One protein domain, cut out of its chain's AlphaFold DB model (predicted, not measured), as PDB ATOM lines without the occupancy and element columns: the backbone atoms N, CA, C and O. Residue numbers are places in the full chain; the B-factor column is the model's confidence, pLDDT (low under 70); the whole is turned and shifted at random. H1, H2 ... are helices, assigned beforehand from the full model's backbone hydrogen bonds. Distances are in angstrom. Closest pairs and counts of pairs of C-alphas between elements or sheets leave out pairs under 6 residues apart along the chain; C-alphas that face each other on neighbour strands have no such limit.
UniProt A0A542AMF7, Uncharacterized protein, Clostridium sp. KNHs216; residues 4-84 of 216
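This is residues 4 to 84 of the 216 residues of an uncharacterized protein of Clostridium sp. KNHs216 (UniProt A0A542AMF7). Two long helices, H2 and H3, cross as a lopsided X, meeting in the later part of H2 and the first part of H3, with the longer arms of the X spreading apart toward the other end. H5 packs across residues 54 to 62 of H3, on the same side of H3 as H2, while the short helices H4 and H1 lie toward the open end of the X, H4 by the end of H3 and H1 apart from the other helices. The printed part has 81 residues with five named helices, in the order H1, H2, H3, H4, H5, and no named strand; the class is all helix. It is only just compact, close to loose, with a radius of gyration of the C-alphas of 13.6 A, and its elongated outline spans 40 by 25 by 19 A.

The longest helix, H2, is residues 13 to 34 and measures 31.1 A from first to last C-alpha, beginning at C-alpha 13 (333.356, 42.639, 24.821). H3 is residues 44 to 62, 26.4 A long, from C-alpha 44 at (339.650, 32.141, 47.361). H5, residues 77 to 84, is 10.4 A long and ends at C-alpha 84 (325.483, 19.767, 32.861). H4 is residues 68 to 74, 10.0 A long, and H1 is residues 4 to 7, 5.5 A long.

H2 touches H3 with residues 27 to 31 alone, and H3 touches H2 with residues 47 to 54 alone; their closest C-alphas, of Leu 27 and Phe 51, are 6.2 A apart. They run opposite ways at a steep tilt of 66 degrees. H3 touches H5 with residues 54 to 62 alone, the closest C-alphas being those of Cys 57 and Gly 84, 4.3 A apart. H3 and H5 are about perpendicular, at 74 degrees. H2 and H5 only just touch, with 3 pairs of C-alphas within 8 A, the closest those of Met 26 and Gln 78 at 7.4 A. H4 is close to H3 but not clearly touching it; their closest C-alphas, of Leu 62 and Pro 68, are 5.0 A apart. H1 and H2 are apart, and H2 and H4 are apart. In H2, H3, H4 and H5 every O i to N i+4 pair is within hydrogen-bond range; H1 is too short for such a pair.

The two C-alphas farthest apart, those of Ala 9 and Glu 38, are 41.1 A from each other. The printed part has no cut. The links H1 to H2, H3 to H4 and H4 to H5 are tight, and the 9 residues between H2 and H3 form a short link. The mean pLDDT of the printed part is 86.5, and residues 4 to 11 are under 70.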
ATOM      1  N   ASN A   4     341.885  31.692  23.372       40.78
ATOM      2  CA  ASN A   4     341.503  33.107  23.465       40.78
ATOM      3  C   ASN A   4     341.086  33.733  22.118       40.78
ATOM      4  O   ASN A   4     340.271  34.650  22.106       40.78
ATOM      5  N   ALA A   5     341.596  33.242  20.983       41.03
ATOM      6  CA  ALA A   5     341.221  33.753  19.660       41.03
ATOM      7  C   ALA A   5     339.876  33.184  19.166       41.03
ATOM      8  O   ALA A   5     339.187  33.836  18.388       41.03
ATOM      9  N   ALA A   6     339.489  31.992  19.633       45.28
ATOM     10  CA  ALA A   6     338.213  31.367  19.283       45.28
ATOM     11  C   ALA A   6     337.031  31.997  20.044       45.28
ATOM     12  O   ALA A   6     335.977  32.222  19.458       45.28
ATOM     13  N   ILE A   7     337.224  32.359  21.320       46.66
ATOM     14  CA  ILE A   7     336.202  33.030  22.146       46.66
ATOM     15  C   ILE A   7     335.904  34.445  21.617       46.66
ATOM     16  O   ILE A   7     334.743  34.836  21.509       46.66
ATOM     17  N   ALA A   8     336.938  35.185  21.202       45.59
ATOM     18  CA  ALA A   8     336.801  36.543  20.665       45.59
ATOM     19  C   ALA A   8     336.075  36.620  19.305       45.59
ATOM     20  O   ALA A   8     335.638  37.695  18.906       45.59
ATOM     21  N   ALA A   9     335.938  35.500  18.584       55.41
ATOM     22  CA  ALA A   9     335.213  35.455  17.313       55.41
ATOM     23  C   ALA A   9     333.684  35.344  17.489       55.41
ATOM     24  O   ALA A   9     332.945  35.583  16.536       55.41
ATOM     25  N   PHE A  10     333.210  34.989  18.690       63.00
ATOM     26  CA  PHE A  10     331.806  34.648  18.937       63.00
ATOM     27  C   PHE A  10     331.115  35.491  20.008       63.00
ATOM     28  O   PHE A  10     329.893  35.455  20.072       63.00
ATOM     29  N   LEU A  11     331.822  36.266  20.825       67.00
ATOM     30  CA  LEU A  11     331.186  37.197  21.759       67.00
ATOM     31  C   LEU A  11     331.900  38.542  21.701       67.00
ATOM     32  O   LEU A  11     333.131  38.600  21.677       67.00
ATOM     33  N   ASN A  12     331.129  39.623  21.656       79.94
ATOM     34  CA  ASN A  12     331.683  40.967  21.753       79.94
ATOM     35  C   ASN A  12     332.084  41.283  23.216       79.94
ATOM     36  O   ASN A  12     331.677  40.574  24.140       79.94
ATOM     37  N   PRO A  13     332.888  42.331  23.469       82.00
ATOM     38  CA  PRO A  13     333.356  42.639  24.821       82.00
ATOM     39  C   PRO A  13     332.244  42.881  25.858       82.00
ATOM     40  O   PRO A  13     332.428  42.526  27.020       82.00
ATOM     41  N   GLU A  14     331.102  43.450  25.458       82.25
ATOM     42  CA  GLU A  14     329.958  43.683  26.353       82.25
ATOM     43  C   GLU A  14     329.262  42.364  26.717       82.25
ATOM     44  O   GLU A  14     328.973  42.120  27.887       82.25
ATOM     45  N   GLU A  15     329.077  41.467  25.744       79.00
ATOM     46  CA  GLU A  15     328.526  40.122  25.966       79.00
ATOM     47  C   GLU A  15     329.422  39.289  26.893       79.00
ATOM     48  O   GLU A  15     328.927  38.567  27.757       79.00
ATOM     49  N   ILE A  16     330.747  39.410  26.758       80.69
ATOM     50  CA  ILE A  16     331.700  38.741  27.654       80.69
ATOM     51  C   ILE A  16     331.533  39.250  29.092       80.69
ATOM     52  O   ILE A  16     331.517  38.439  30.020       80.69
ATOM     53  N   GLN A  17     331.394  40.565  29.289       84.75
ATOM     54  CA  GLN A  17     331.194  41.143  30.621       84.75
ATOM     55  C   GLN A  17     329.865  40.709  31.251       84.75
ATOM     56  O   GLN A  17     329.849  40.361  32.433       84.75
ATOM     57  N   ASP A  18     328.774  40.672  30.480       84.31
ATOM     58  CA  ASP A  18     327.473  40.194  30.967       84.31
ATOM     59  C   ASP A  18     327.537  38.724  31.411       84.31
ATOM     60  O   ASP A  18     327.144  38.378  32.529       84.31
ATOM     61  N   VAL A  19     328.117  37.857  30.574       84.56
ATOM     62  CA  VAL A  19     328.294  36.434  30.898       84.56
ATOM     63  C   VAL A  19     329.144  36.265  32.157       84.56
ATOM     64  O   VAL A  19     328.775  35.489  33.040       84.56
ATOM     65  N   GLN A  20     330.245  37.011  32.289       87.69
ATOM     66  CA  GLN A  20     331.082  36.983  33.493       87.69
ATOM     67  C   GLN A  20     330.303  37.397  34.746       87.69
ATOM     68  O   GLN A  20     330.374  36.702  35.760       87.69
ATOM     69  N   ALA A  21     329.527  38.482  34.687       89.81
ATOM     70  CA  ALA A  21     328.728  38.944  35.821       89.81
ATOM     71  C   ALA A  21     327.684  37.900  36.251       89.81
ATOM     72  O   ALA A  21     327.534  37.613  37.441       89.81
ATOM     73  N   ARG A  22     327.002  37.271  35.289       90.31
ATOM     74  CA  ARG A  22     326.020  36.208  35.558       90.31
ATOM     75  C   ARG A  22     326.665  34.963  36.164       90.31
ATOM     76  O   ARG A  22     326.133  34.420  37.128       90.31
ATOM     77  N   LEU A  23     327.823  34.546  35.653       93.00
ATOM     78  CA  LEU A  23     328.595  33.433  36.209       93.00
ATOM     79  C   LEU A  23     329.034  33.702  37.656       93.00
ATOM     80  O   LEU A  23     328.950  32.806  38.494       93.00
ATOM     81  N   LEU A  24     329.453  34.930  37.977       93.25
ATOM     82  CA  LEU A  24     329.810  35.312  39.347       93.25
ATOM     83  C   LEU A  24     328.600  35.306  40.291       93.25
ATOM     84  O   LEU A  24     328.722  34.868  41.436       93.25
ATOM     85  N   ASN A  25     327.423  35.726  39.817       93.50
ATOM     86  CA  ASN A  25     326.188  35.618  40.597       93.50
ATOM     87  C   ASN A  25     325.836  34.151  40.888       93.50
ATOM     88  O   ASN A  25     325.543  33.807  42.032       93.50
ATOM     89  N   MET A  26     325.943  33.270  39.888       95.19
ATOM     90  CA  MET A  26     325.744  31.827  40.076       95.19
ATOM     91  C   MET A  26     326.758  31.230  41.059       95.19
ATOM     92  O   MET A  26     326.386  30.435  41.920       95.19
ATOM     93  N   LEU A  27     328.025  31.650  40.993       96.12
ATOM     94  CA  LEU A  27     329.043  31.229  41.955       96.12
ATOM     95  C   LEU A  27     328.677  31.643  43.387       96.12
ATOM     96  O   LEU A  27     328.859  30.855  44.311       96.12
ATOM     97  N   SER A  28     328.133  32.847  43.585       94.75
ATOM     98  CA  SER A  28     327.669  33.292  44.906       94.75
ATOM     99  C   SER A  28     326.568  32.381  45.464       94.75
ATOM    100  O   SER A  28     326.603  32.022  46.644       94.75
ATOM    101  N   GLU A  29     325.637  31.935  44.616       94.44
ATOM    102  CA  GLU A  29     324.618  30.954  45.005       94.44
ATOM    103  C   GLU A  29     325.222  29.585  45.346       94.44
ATOM    104  O   GLU A  29     324.808  28.959  46.324       94.44
ATOM    105  N   GLU A  30     326.205  29.111  44.577       95.88
ATOM    106  CA  GLU A  30     326.885  27.845  44.871       95.88
ATOM    107  C   GLU A  30     327.714  27.914  46.161       95.88
ATOM    108  O   GLU A  30     327.720  26.943  46.915       95.88
ATOM    109  N   ILE A  31     328.328  29.059  46.487       96.38
ATOM    110  CA  ILE A  31     329.007  29.278  47.776       96.38
ATOM    111  C   ILE A  31     328.011  29.168  48.932       96.38
ATOM    112  O   ILE A  31     328.282  28.451  49.895       96.38
ATOM    113  N   LEU A  32     326.847  29.818  48.830       95.88
ATOM    114  CA  LEU A  32     325.795  29.692  49.843       95.88
ATOM    115  C   LEU A  32     325.365  28.233  50.016       95.88
ATOM    116  O   LEU A  32     325.210  27.766  51.136       95.88
ATOM    117  N   ARG A  33     325.199  27.480  48.926       95.56
ATOM    118  CA  ARG A  33     324.846  26.054  49.013       95.56
ATOM    119  C   ARG A  33     325.950  25.229  49.666       95.56
ATOM    120  O   ARG A  33     325.648  24.380  50.501       95.56
ATOM    121  N   TYR A  34     327.200  25.477  49.291       95.25
ATOM    122  CA  TYR A  34     328.367  24.767  49.809       95.25
ATOM    123  C   TYR A  34     328.530  24.952  51.323       95.25
ATOM    124  O   TYR A  34     328.834  23.999  52.035       95.25
ATOM    125  N   THR A  35     328.268  26.154  51.836       94.31
ATOM    126  CA  THR A  35     328.349  26.472  53.271       94.31
ATOM    127  C   THR A  35     327.087  26.097  54.053       94.31
ATOM    128  O   THR A  35     326.952  26.484  55.210       94.31
ATOM    129  N   GLY A  36     326.123  25.398  53.442       93.06
ATOM    130  CA  GLY A  36     324.850  25.083  54.098       93.06
ATOM    131  C   GLY A  36     323.990  26.319  54.394       93.06
ATOM    132  O   GLY A  36     323.167  26.289  55.300       93.06
ATOM    133  N   TYR A  37     324.167  27.391  53.617       92.25
ATOM    134  CA  TYR A  37     323.545  28.711  53.764       92.25
ATOM    135  C   TYR A  37     323.976  29.490  55.014       92.25
ATOM    136  O   TYR A  37     323.352  30.491  55.362       92.25
ATOM    137  N   GLU A  38     325.062  29.075  55.667       90.75
ATOM    138  CA  GLU A  38     325.574  29.734  56.873       90.75
ATOM    139  C   GLU A  38     326.523  30.899  56.558       90.75
ATOM    140  O   GLU A  38     326.697  31.800  57.379       90.75
ATOM    141  N   SER A  39     327.135  30.906  55.369       87.31
ATOM    142  CA  SER A  39     328.102  31.930  54.964       87.31
ATOM    143  C   SER A  39     328.052  32.220  53.466       87.31
ATOM    144  O   SER A  39     327.925  31.318  52.641       87.31
ATOM    145  N   ASN A  40     328.231  33.486  53.102       83.81
ATOM    146  CA  ASN A  40     328.424  33.932  51.720       83.81
ATOM    147  C   ASN A  40     329.907  34.147  51.360       83.81
ATOM    148  O   ASN A  40     330.208  34.687  50.298       83.81
ATOM    149  N   SER A  41     330.823  33.754  52.249       89.56
ATOM    150  CA  SER A  41     332.265  33.935  52.106       89.56
ATOM    151  C   SER A  41     333.012  32.636  52.401       89.56
ATOM    152  O   SER A  41     332.692  31.920  53.356       89.56
ATOM    153  N   VAL A  42     334.013  32.350  51.573       94.56
ATOM    154  CA  VAL A  42     334.916  31.194  51.644       94.56
ATOM    155  C   VAL A  42     336.323  31.633  51.209       94.56
ATOM    156  O   VAL A  42     336.454  32.687  50.578       94.56
ATOM    157  N   PRO A  43     337.384  30.860  51.511       96.62
ATOM    158  CA  PRO A  43     338.712  31.104  50.949       96.62
ATOM    159  C   PRO A  43     338.688  31.159  49.416       96.62
ATOM    160  O   PRO A  43     337.875  30.484  48.776       96.62
ATOM    161  N   VAL A  44     339.594  31.938  48.821       95.06
ATOM    162  CA  VAL A  44     339.650  32.141  47.361       95.06
ATOM    163  C   VAL A  44     339.849  30.814  46.631       95.06
ATOM    164  O   VAL A  44     339.197  30.570  45.622       95.06
ATOM    165  N   GLU A  45     340.669  29.922  47.181       94.19
ATOM    166  CA  GLU A  45     340.934  28.589  46.640       94.19
ATOM    167  C   GLU A  45     339.657  27.736  46.603       94.19
ATOM    168  O   GLU A  45     339.402  27.012  45.642       94.19
ATOM    169  N   THR A  46     338.804  27.862  47.627       94.88
ATOM    170  CA  THR A  46     337.501  27.181  47.670       94.88
ATOM    171  C   THR A  46     336.550  27.765  46.628       94.88
ATOM    172  O   THR A  46     335.947  27.009  45.871       94.88
ATOM    173  N   ALA A  47     336.443  29.095  46.539       95.50
ATOM    174  CA  ALA A  47     335.616  29.747  45.523       95.50
ATOM    175  C   ALA A  47     336.059  29.370  44.100       95.50
ATOM    176  O   ALA A  47     335.218  29.076  43.252       95.50
ATOM    177  N   GLN A  48     337.369  29.314  43.849       94.94
ATOM    178  CA  GLN A  48     337.929  28.894  42.569       94.94
ATOM    179  C   GLN A  48     337.586  27.430  42.256       94.94
ATOM    180  O   GLN A  48     337.074  27.154  41.174       94.94
ATOM    181  N   SER A  49     337.778  26.506  43.205       94.62
ATOM    182  CA  SER A  49     337.424  25.090  43.015       94.62
ATOM    183  C   SER A  49     335.928  24.898  42.733       94.62
ATOM    184  O   SER A  49     335.564  24.064  41.904       94.62
ATOM    185  N   LEU A  50     335.051  25.656  43.401       96.75
ATOM    186  CA  LEU A  50     333.607  25.629  43.140       96.75
ATOM    187  C   LEU A  50     333.286  26.153  41.737       96.75
ATOM    188  O   LEU A  50     332.472  25.567  41.020       96.75
ATOM    189  N   PHE A  51     333.953  27.231  41.325       96.69
ATOM    190  CA  PHE A  51     333.775  27.811  40.001       96.69
ATOM    191  C   PHE A  51     334.216  26.854  38.889       96.69
ATOM    192  O   PHE A  51     333.486  26.649  37.923       96.69
ATOM    193  N   GLU A  52     335.367  26.205  39.052       95.75
ATOM    194  CA  GLU A  52     335.860  25.175  38.134       95.75
ATOM    195  C   GLU A  52     334.894  23.986  38.023       95.75
ATOM    196  O   GLU A  52     334.638  23.513  36.917       95.75
ATOM    197  N   SER A  53     334.297  23.547  39.136       96.88
ATOM    198  CA  SER A  53     333.272  22.490  39.138       96.88
ATOM    199  C   SER A  53     332.037  22.892  38.329       96.88
ATOM    200  O   SER A  53     331.525  22.120  37.510       96.88
ATOM    201  N   MET A  54     331.583  24.136  38.508       97.38
ATOM    202  CA  MET A  54     330.458  24.696  37.764       97.38
ATOM    203  C   MET A  54     330.758  24.748  36.260       97.38
ATOM    204  O   MET A  54     329.963  24.259  35.452       97.38
ATOM    205  N   LEU A  55     331.928  25.269  35.879       95.31
ATOM    206  CA  LEU A  55     332.365  25.341  34.483       95.31
ATOM    207  C   LEU A  55     332.550  23.957  33.857       95.31
ATOM    208  O   LEU A  55     332.202  23.774  32.689       95.31
ATOM    209  N   TYR A  56     333.045  22.977  34.613       96.19
ATOM    210  CA  TYR A  56     333.169  21.596  34.153       96.19
ATOM    211  C   TYR A  56     331.804  21.020  33.766       96.19
ATOM    212  O   TYR A  56     331.643  20.510  32.659       96.19
ATOM    213  N   CYS A  57     330.797  21.174  34.632       97.44
ATOM    214  CA  CYS A  57     329.432  20.735  34.344       97.44
ATOM    215  C   CYS A  57     328.877  21.412  33.084       97.44
ATOM    216  O   CYS A  57     328.373  20.740  32.183       97.44
ATOM    217  N   MET A  58     329.006  22.738  32.992       95.44
ATOM    218  CA  MET A  58     328.544  23.495  31.824       95.44
ATOM    219  C   MET A  58     329.229  23.020  30.539       95.44
ATOM    220  O   MET A  58     328.559  22.772  29.541       95.44
ATOM    221  N   THR A  59     330.549  22.840  30.578       93.69
ATOM    222  CA  THR A  59     331.349  22.374  29.437       93.69
ATOM    223  C   THR A  59     330.944  20.966  29.014       93.69
ATOM    224  O   THR A  59     330.780  20.712  27.823       93.69
ATOM    225  N   ALA A  60     330.706  20.063  29.972       94.25
ATOM    226  CA  ALA A  60     330.250  18.705  29.692       94.25
ATOM    227  C   ALA A  60     328.930  18.699  28.904       94.25
ATOM    228  O   ALA A  60     328.809  17.942  27.945       94.25
ATOM    229  N   TYR A  61     327.971  19.560  29.262       95.25
ATOM    230  CA  TYR A  61     326.719  19.697  28.511       95.25
ATOM    231  C   TYR A  61     326.918  20.369  27.156       95.25
ATOM    232  O   TYR A  61     326.443  19.857  26.145       95.25
ATOM    233  N   LEU A  62     327.643  21.486  27.115       92.38
ATOM    234  CA  LEU A  62     327.898  22.232  25.885       92.38
ATOM    235  C   LEU A  62     328.566  21.361  24.815       92.38
ATOM    236  O   LEU A  62     328.158  21.416  23.660       92.38
ATOM    237  N   ASN A  63     329.501  20.490  25.199       91.44
ATOM    238  CA  ASN A  63     330.167  19.559  24.284       91.44
ATOM    239  C   ASN A  63     329.233  18.495  23.677       91.44
ATOM    240  O   ASN A  63     329.613  17.842  22.708       91.44
ATOM    241  N   THR A  64     328.021  18.308  24.212       91.31
ATOM    242  CA  THR A  64     327.003  17.437  23.592       91.31
ATOM    243  C   THR A  64     326.215  18.131  22.483       91.31
ATOM    244  O   THR A  64     325.496  17.474  21.729       91.31
ATOM    245  N   LEU A  65     326.321  19.458  22.384       90.25
ATOM    246  CA  LEU A  65     325.536  20.260  21.457       90.25
ATOM    247  C   LEU A  65     326.286  20.456  20.131       90.25
ATOM    248  O   LEU A  65     327.502  20.638  20.137       90.25
ATOM    249  N   PRO A  66     325.575  20.498  18.989       86.56
ATOM    250  CA  PRO A  66     326.198  20.755  17.688       86.56
ATOM    251  C   PRO A  66     326.867  22.133  17.581       86.56
ATOM    252  O   PRO A  66     327.862  22.274  16.877       86.56
ATOM    253  N   ASP A  67     326.311  23.142  18.263       85.00
ATOM    254  CA  ASP A  67     326.852  24.504  18.324       85.00
ATOM    255  C   ASP A  67     326.797  25.041  19.773       85.00
ATOM    256  O   ASP A  67     325.782  25.605  20.205       85.00
ATOM    257  N   PRO A  68     327.884  24.858  20.545       81.56
ATOM    258  CA  PRO A  68     328.002  25.348  21.918       81.56
ATOM    259  C   PRO A  68     327.834  26.868  22.057       81.56
ATOM    260  O   PRO A  68     327.296  27.350  23.055       81.56
ATOM    261  N   TYR A  69     328.272  27.643  21.062       75.69
ATOM    262  CA  TYR A  69     328.261  29.105  21.130       75.69
ATOM    263  C   TYR A  69     326.857  29.663  20.912       75.69
ATOM    264  O   TYR A  69     326.427  30.566  21.632       75.69
ATOM    265  N   ALA A  70     326.109  29.095  19.963       77.38
ATOM    266  CA  ALA A  70     324.696  29.420  19.797       77.38
ATOM    267  C   ALA A  70     323.897  29.085  21.067       77.38
ATOM    268  O   ALA A  70     323.050  29.874  21.492       77.38
ATOM    269  N   ALA A  71     324.212  27.959  21.714       77.00
ATOM    270  CA  ALA A  71     323.578  27.551  22.962       77.00
ATOM    271  C   ALA A  71     323.821  28.553  24.105       77.00
ATOM    272  O   ALA A  71     322.873  28.907  24.802       77.00
ATOM    273  N   MET A  72     325.044  29.072  24.262       75.00
ATOM    274  CA  MET A  72     325.349  30.094  25.278       75.00
ATOM    275  C   MET A  72     324.587  31.414  25.077       75.00
ATOM    276  O   MET A  72     324.348  32.124  26.050       75.00
ATOM    277  N   ARG A  73     324.199  31.747  23.839       74.38
ATOM    278  CA  ARG A  73     323.383  32.936  23.535       74.38
ATOM    279  C   ARG A  73     321.886  32.695  23.727       74.38
ATOM    280  O   ARG A  73     321.159  33.619  24.075       74.38
ATOM    281  N   ALA A  74     321.419  31.482  23.434       74.19
ATOM    282  CA  ALA A  74     319.997  31.150  23.404       74.19
ATOM    283  C   ALA A  74     319.454  30.657  24.752       74.19
ATOM    284  O   ALA A  74     318.287  30.895  25.062       74.19
ATOM    285  N   PHE A  75     320.273  29.951  25.534       76.12
ATOM    286  CA  PHE A  75     319.865  29.377  26.811       76.12
ATOM    287  C   PHE A  75     320.291  30.238  27.993       76.12
ATOM    288  O   PHE A  75     321.284  30.967  27.961       76.12
ATOM    289  N   ASP A  76     319.549  30.095  29.086       88.06
ATOM    290  CA  ASP A  76     319.983  30.621  30.367       88.06
ATOM    291  C   ASP A  76     321.193  29.828  30.893       88.06
ATOM    292  O   ASP A  76     321.208  28.593  30.867       88.06
ATOM    293  N   LEU A  77     322.213  30.530  31.398       88.88
ATOM    294  CA  LEU A  77     323.430  29.920  31.942       88.88
ATOM    295  C   LEU A  77     323.110  28.974  33.102       88.88
ATOM    296  O   LEU A  77     323.754  27.935  33.246       88.88
ATOM    297  N   GLN A  78     322.073  29.286  33.883       92.25
ATOM    298  CA  GLN A  78     321.612  28.424  34.962       92.25
ATOM    299  C   GLN A  78     321.057  27.093  34.427       92.25
ATOM    300  O   GLN A  78     321.353  26.030  34.972       92.25
ATOM    301  N   GLN A  79     320.321  27.127  33.311       93.25
ATOM    302  CA  GLN A  79     319.840  25.922  32.636       93.25
ATOM    303  C   GLN A  79     320.996  25.091  32.064       93.25
ATOM    304  O   GLN A  79     320.975  23.864  32.189       93.25
ATOM    305  N   ILE A  80     322.010  25.734  31.474       94.31
ATOM    306  CA  ILE A  80     323.225  25.059  30.987       94.31
ATOM    307  C   ILE A  80     323.932  24.350  32.147       94.31
ATOM    308  O   ILE A  80     324.247  23.165  32.038       94.31
ATOM    309  N   PHE A  81     324.133  25.043  33.270       95.75
ATOM    310  CA  PHE A  81     324.764  24.460  34.451       95.75
ATOM    311  C   PHE A  81     323.977  23.268  34.999       95.75
ATOM    312  O   PHE A  81     324.560  22.203  35.183       95.75
ATOM    313  N   PHE A  82     322.665  23.398  35.215       96.38
ATOM    314  CA  PHE A  82     321.870  22.295  35.759       96.38
ATOM    315  C   PHE A  82     321.767  21.101  34.807       96.38
ATOM    316  O   PHE A  82     321.838  19.959  35.262       96.38
ATOM    317  N   SER A  83     321.668  21.341  33.497       96.81
ATOM    318  CA  SER A  83     321.700  20.262  32.498       96.81
ATOM    319  C   SER A  83     323.046  19.537  32.523       96.81
ATOM    320  O   SER A  83     323.096  18.308  32.503       96.81
ATOM    321  N   GLY A  84     324.138  20.293  32.656       97.62
ATOM    322  CA  GLY A  84     325.483  19.767  32.861       97.62
ATOM    323  C   GLY A  84     325.647  18.962  34.136       97.62
ATOM    324  O   GLY A  84     326.180  17.859  34.095       97.62
TER     325      GLY A  84